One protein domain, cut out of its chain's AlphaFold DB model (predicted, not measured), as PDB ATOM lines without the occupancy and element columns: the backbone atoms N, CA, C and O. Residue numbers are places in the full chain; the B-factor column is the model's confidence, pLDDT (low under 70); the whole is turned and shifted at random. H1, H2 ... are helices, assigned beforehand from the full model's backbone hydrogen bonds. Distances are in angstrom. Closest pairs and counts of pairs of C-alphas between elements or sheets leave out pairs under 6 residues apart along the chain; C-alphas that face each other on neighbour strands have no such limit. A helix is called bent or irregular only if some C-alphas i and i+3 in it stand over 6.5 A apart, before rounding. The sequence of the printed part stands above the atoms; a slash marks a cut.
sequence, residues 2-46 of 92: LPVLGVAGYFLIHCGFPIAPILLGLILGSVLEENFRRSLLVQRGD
ATOM      1  N   LEU A   2     -35.030  35.525  24.801       78.38
ATOM      2  CA  LEU A   2     -33.871  34.974  25.536       78.38
ATOM      3  C   LEU A   2     -33.131  35.962  26.467       78.38
ATOM      4  O   LEU A   2     -32.883  35.586  27.609       78.38
ATOM      5  N   PRO A   3     -32.811  37.211  26.061       87.19
ATOM      6  CA  PRO A   3     -32.095  38.129  26.952       87.19
ATOM      7  C   PRO A   3     -32.936  38.547  28.165       87.19
ATOM      8  O   PRO A   3     -32.399  38.722  29.248       87.19
ATOM      9  N   VAL A   4     -34.261  38.635  28.014       88.94
ATOM     10  CA  VAL A   4     -35.183  38.986  29.108       88.94
ATOM     11  C   VAL A   4     -35.240  37.863  30.145       88.94
ATOM     12  O   VAL A   4     -35.148  38.123  31.340       88.94
ATOM     13  N   LEU A   5     -35.321  36.609  29.690       85.38
ATOM     14  CA  LEU A   5     -35.280  35.427  30.556       85.38
ATOM     15  C   LEU A   5     -33.914  35.267  31.243       85.38
ATOM     16  O   LEU A   5     -33.861  34.933  32.423       85.38
ATOM     17  N   GLY A   6     -32.818  35.560  30.535       83.94
ATOM     18  CA  GLY A   6     -31.466  35.543  31.097       83.94
ATOM     19  C   GLY A   6     -31.259  36.601  32.185       83.94
ATOM     20  O   GLY A   6     -30.712  36.293  33.242       83.94
ATOM     21  N   VAL A   7     -31.759  37.822  31.972       89.56
ATOM     22  CA  VAL A   7     -31.720  38.895  32.982       89.56
ATOM     23  C   VAL A   7     -32.600  38.550  34.186       89.56
ATOM     24  O   VAL A   7     -32.162  38.712  35.324       89.56
ATOM     25  N   ALA A   8     -33.803  38.014  33.960       83.06
ATOM     26  CA  ALA A   8     -34.689  37.577  35.038       83.06
ATOM     27  C   ALA A   8     -34.061  36.455  35.886       83.06
ATOM     28  O   ALA A   8     -34.104  36.518  37.114       83.06
ATOM     29  N   GLY A   9     -33.422  35.467  35.248       78.12
ATOM     30  CA  GLY A   9     -32.704  34.391  35.938       78.12
ATOM     31  C   GLY A   9     -31.496  34.891  36.733       78.12
ATOM     32  O   GLY A   9     -31.306  34.480  37.877       78.12
ATOM     33  N   TYR A  10     -30.721  35.830  36.176       83.69
ATOM     34  CA  TYR A  10     -29.599  36.460  36.878       83.69
ATOM     35  C   TYR A  10     -30.062  37.222  38.128       83.69
ATOM     36  O   TYR A  10     -29.465  37.082  39.195       83.69
ATOM     37  N   PHE A  11     -31.166  37.965  38.028       84.12
ATOM     38  CA  PHE A  11     -31.736  38.700  39.158       84.12
ATOM     39  C   PHE A  11     -32.255  37.762  40.258       84.12
ATOM     40  O   PHE A  11     -32.058  38.018  41.444       84.12
ATOM     41  N   LEU A  12     -32.859  36.634  39.872       75.62
ATOM     42  CA  LEU A  12     -33.377  35.635  40.808       75.62
ATOM     43  C   LEU A  12     -32.256  34.965  41.619       75.62
ATOM     44  O   LEU A  12     -32.411  34.731  42.816       75.62
ATOM     45  N   ILE A  13     -31.106  34.720  40.986       75.50
ATOM     46  CA  ILE A  13     -29.900  34.216  41.660       75.50
ATOM     47  C   ILE A  13     -29.290  35.309  42.552       75.50
ATOM     48  O   ILE A  13     -28.877  35.026  43.675       75.50
ATOM     49  N   HIS A  14     -29.276  36.564  42.090       75.88
ATOM     50  CA  HIS A  14     -28.740  37.698  42.851       75.88
ATOM     51  C   HIS A  14     -29.562  38.022  44.112       75.88
ATOM     52  O   HIS A  14     -28.999  38.429  45.123       75.88
ATOM     53  N   CYS A  15     -30.875  37.764  44.102       75.94
ATOM     54  CA  CYS A  15     -31.737  37.849  45.288       75.94
ATOM     55  C   CYS A  15     -31.490  36.736  46.328       75.94
ATOM     56  O   CYS A  15     -32.164  36.714  47.357       75.94
ATOM     57  N   GLY A  16     -30.552  35.813  46.089       72.00
ATOM     58  CA  GLY A  16     -30.208  34.756  47.041       72.00
ATOM     59  C   GLY A  16     -31.306  33.705  47.209       72.00
ATOM     60  O   GLY A  16     -31.320  32.996  48.215       72.00
ATOM     61  N   PHE A  17     -32.234  33.596  46.249       73.38
ATOM     62  CA  PHE A  17     -33.258  32.562  46.299       73.38
ATOM     63  C   PHE A  17     -32.593  31.181  46.208       73.38
ATOM     64  O   PHE A  17     -31.881  30.907  45.237       73.38
ATOM     65  N   PRO A  18     -32.815  30.290  47.190       76.31
ATOM     66  CA  PRO A  18     -32.287  28.940  47.110       76.31
ATOM     67  C   PRO A  18     -32.879  28.209  45.895       76.31
ATOM     68  O   PRO A  18     -33.976  28.507  45.428       76.31
ATOM     69  N   ILE A  19     -32.175  27.199  45.389       76.62
ATOM     70  CA  ILE A  19     -32.634  26.397  44.237       76.62
ATOM     71  C   ILE A  19     -33.975  25.695  44.539       76.62
ATOM     72  O   ILE A  19     -34.791  25.483  43.643       76.62
ATOM     73  N   ALA A  20     -34.240  25.395  45.817       83.06
ATOM     74  CA  ALA A  20     -35.455  24.734  46.284       83.06
ATOM     75  C   ALA A  20     -36.766  25.480  45.927       83.06
ATOM     76  O   ALA A  20     -37.615  24.859  45.293       83.06
ATOM     77  N   PRO A  21     -36.978  26.771  46.258       81.69
ATOM     78  CA  PRO A  21     -38.191  27.505  45.881       81.69
ATOM     79  C   PRO A  21     -38.370  27.691  44.371       81.69
ATOM     80  O   PRO A  21     -39.507  27.709  43.908       81.69
ATOM     81  N   ILE A  22     -37.288  27.779  43.592       82.88
ATOM     82  CA  ILE A  22     -37.384  27.841  42.123       82.88
ATOM     83  C   ILE A  22     -37.928  26.514  41.580       82.88
ATOM     84  O   ILE A  22     -38.865  26.499  40.782       82.88
ATOM     85  N   LEU A  23     -37.382  25.394  42.055       85.19
ATOM     86  CA  LEU A  23     -37.840  24.059  41.676       85.19
ATOM     87  C   LEU A  23     -39.280  23.801  42.144       85.19
ATOM     88  O   LEU A  23     -40.095  23.268  41.392       85.19
ATOM     89  N   LEU A  24     -39.604  24.234  43.363       87.69
ATOM     90  CA  LEU A  24     -40.946  24.166  43.924       87.69
ATOM     91  C   LEU A  24     -41.927  24.970  43.061       87.69
ATOM     92  O   LEU A  24     -42.962  24.441  42.680       87.69
ATOM     93  N   GLY A  25     -41.577  26.195  42.667       87.56
ATOM     94  CA  GLY A  25     -42.383  27.015  41.762       87.56
ATOM     95  C   GLY A  25     -42.594  26.374  40.389       87.56
ATOM     96  O   GLY A  25     -43.696  26.446  39.852       87.56
ATOM     97  N   LEU A  26     -41.586  25.687  39.845       87.12
ATOM     98  CA  LEU A  26     -41.704  24.966  38.574       87.12
ATOM     99  C   LEU A  26     -42.675  23.776  38.674       87.12
ATOM    100  O   LEU A  26     -43.533  23.598  37.812       87.12
ATOM    101  N   ILE A  27     -42.557  22.982  39.741       90.12
ATOM    102  CA  ILE A  27     -43.425  21.823  39.996       90.12
ATOM    103  C   ILE A  27     -44.852  22.282  40.304       90.12
ATOM    104  O   ILE A  27     -45.812  21.749  39.753       90.12
ATOM    105  N   LEU A  28     -45.012  23.288  41.166       88.75
ATOM    106  CA  LEU A  28     -46.327  23.850  41.457       88.75
ATOM    107  C   LEU A  28     -46.923  24.505  40.219       88.75
ATOM    108  O   LEU A  28     -48.130  24.432  40.058       88.75
ATOM    109  N   GLY A  29     -46.113  25.095  39.343       89.44
ATOM    110  CA  GLY A  29     -46.573  25.686  38.091       89.44
ATOM    111  C   GLY A  29     -47.296  24.674  37.206       89.44
ATOM    112  O   GLY A  29     -48.421  24.935  36.785       89.44
ATOM    113  N   SER A  30     -46.708  23.495  36.980       88.19
ATOM    114  CA  SER A  30     -47.344  22.449  36.165       88.19
ATOM    115  C   SER A  30     -48.607  21.888  36.821       88.19
ATOM    116  O   SER A  30     -49.620  21.687  36.152       88.19
ATOM    117  N   VAL A  31     -48.592  21.710  38.144       89.75
ATOM    118  CA  VAL A  31     -49.776  21.283  38.902       89.75
ATOM    119  C   VAL A  31     -50.867  22.356  38.873       89.75
ATOM    120  O   VAL A  31     -52.049  22.036  38.760       89.75
ATOM    121  N   LEU A  32     -50.503  23.632  38.954       89.31
ATOM    122  CA  LEU A  32     -51.432  24.755  38.924       89.31
ATOM    123  C   LEU A  32     -52.057  24.904  37.539       89.31
ATOM    124  O   LEU A  32     -53.271  25.059  37.452       89.31
ATOM    125  N   GLU A  33     -51.275  24.770  36.468       88.50
ATOM    126  CA  GLU A  33     -51.792  24.775  35.098       88.50
ATOM    127  C   GLU A  33     -52.740  23.596  34.847       88.50
ATOM    128  O   GLU A  33     -53.824  23.783  34.294       88.50
ATOM    129  N   GLU A  34     -52.380  22.394  35.300       88.31
ATOM    130  CA  GLU A  34     -53.228  21.210  35.166       88.31
ATOM    131  C   GLU A  34     -54.552  21.387  35.923       88.31
ATOM    132  O   GLU A  34     -55.627  21.141  35.374       88.31
ATOM    133  N   ASN A  35     -54.509  21.881  37.162       85.19
ATOM    134  CA  ASN A  35     -55.718  22.156  37.941       85.19
ATOM    135  C   ASN A  35     -56.546  23.303  37.355       85.19
ATOM    136  O   ASN A  35     -57.777  23.246  37.383       85.19
ATOM    137  N   PHE A  36     -55.898  24.324  36.798       82.81
ATOM    138  CA  PHE A  36     -56.569  25.428  36.125       82.81
ATOM    139  C   PHE A  36     -57.297  24.936  34.870       82.81
ATOM    140  O   PHE A  36     -58.497  25.161  34.717       82.81
ATOM    141  N   ARG A  37     -56.612  24.155  34.029       84.94
ATOM    142  CA  ARG A  37     -57.182  23.510  32.839       84.94
ATOM    143  C   ARG A  37     -58.343  22.588  33.205       84.94
ATOM    144  O   ARG A  37     -59.409  22.683  32.603       84.94
ATOM    145  N   ARG A  38     -58.177  21.741  34.226       80.31
ATOM    146  CA  ARG A  38     -59.247  20.875  34.748       80.31
ATOM    147  C   ARG A  38     -60.439  21.678  35.242       80.31
ATOM    148  O   ARG A  38     -61.565  21.329  34.913       80.31
ATOM    149  N   SER A  39     -60.205  22.756  35.984       74.56
ATOM    150  CA  SER A  39     -61.276  23.623  36.486       74.56
ATOM    151  C   SER A  39     -62.050  24.273  35.339       74.56
ATOM    152  O   SER A  39     -63.278  24.271  35.362       74.56
ATOM    153  N   LEU A  40     -61.361  24.750  34.298       74.19
ATOM    154  CA  LEU A  40     -61.996  25.325  33.107       74.19
ATOM    155  C   LEU A  40     -62.803  24.291  32.307       74.19
ATOM    156  O   LEU A  40     -63.905  24.594  31.846       74.19
ATOM    157  N   LEU A  41     -62.288  23.065  32.177       76.12
ATOM    158  CA  LEU A  41     -62.991  21.958  31.518       76.12
ATOM    159  C   LEU A  41     -64.224  21.508  32.313       76.12
ATOM    160  O   LEU A  41     -65.288  21.295  31.731       76.12
ATOM    161  N   VAL A  42     -64.106  21.404  33.640       68.62
ATOM    162  CA  VAL A  42     -65.212  21.045  34.544       68.62
ATOM    163  C   VAL A  42     -66.319  22.101  34.514       68.62
ATOM    164  O   VAL A  42     -67.495  21.747  34.544       68.62
ATOM    165  N   GLN A  43     -65.958  23.379  34.399       63.03
ATOM    166  CA  GLN A  43     -66.912  24.486  34.314       63.03
ATOM    167  C   GLN A  43     -67.487  24.697  32.901       63.03
ATOM    168  O   GLN A  43     -68.325  25.574  32.727       63.03
ATOM    169  N   ARG A  44     -67.062  23.928  31.879       62.94
ATOM    170  CA  ARG A  44     -67.482  24.102  30.467       62.94
ATOM    171  C   ARG A  44     -67.444  25.569  29.992       62.94
ATOM    172  O   ARG A  44     -68.285  25.987  29.207       62.94
ATOM    173  N   GLY A  45     -66.482  26.354  30.480       63.41
ATOM    174  CA  GLY A  45     -66.353  27.775  30.140       63.41
ATOM    175  C   GLY A  45     -67.388  28.723  30.765       63.41
ATOM    176  O   GLY A  45     -67.341  29.910  30.459       63.41
ATOM    177  N   ASP A  46     -68.273  28.253  31.649       58.97
ATOM    178  CA  ASP A  46     -69.284  29.089  32.296       58.97
ATOM    179  C   ASP A  46     -68.942  29.327  33.775       58.97
ATOM    180  O   ASP A  46     -69.056  28.449  34.635       58.97
TER     181      ASP A  46
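Overview. This is residues 2 to 46 of the 92 residues of an uncharacterized protein of Hyphomicrobiales bacterium (UniProt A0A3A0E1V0). The model is an open V of two helices with unequal arms: the shorter H1 leads into the corner, and the much longer H2 leads away from it. Residues 15 to 18 make the corner, and residues 43 to 46 form a short tail beyond the far end of H2. The printed part has 45 residues with two named helices, H1 then H2, and no named strand; its class is all helix. It is extended, with a radius of gyration of the C-alphas of 15.2 A, and flat, spanning 43 by 23 by 12 A.

Along the chain. H1 is residues 2 to 14, beginning with C-alpha 2 at (-33.871, 34.974, 25.536) and ending with C-alpha 14 at (-28.740, 37.698, 42.851), 18.3 A away. H2 is residues 19 to 42, from C-alpha 19 at (-32.634, 26.397, 44.237) to C-alpha 42 at (-65.212, 21.045, 34.544), 34.4 A from first to last C-alpha. Neither helix is bent.

Arrangement. H1 and H2 are apart, with no C-alpha of the one within 8 A of the other. A tight link of 4 residues, 15 to 18, joins them. The N-to-C direction of H1 has components 0.23, -0.03 and 0.97 along x, y and z; that of H2 has -0.92, -0.12 and -0.37. Residues 2 to 11, 14 to 21 and 23 to 46 stand free. In both H1 and H2 every O i to N i+4 pair is within hydrogen-bond range.

Size, cuts and confidence. The two C-alphas farthest apart are those of His 14 and Arg 44, at 42.9 A, while the C-alphas of Leu 2 and Asp 46, the first and last printed, are 36.5 A apart. The printed part has no cut and no long link. The mean pLDDT of the printed part is 80.6; residues 42 to 46, of which 42 belongs to H2, are under 70.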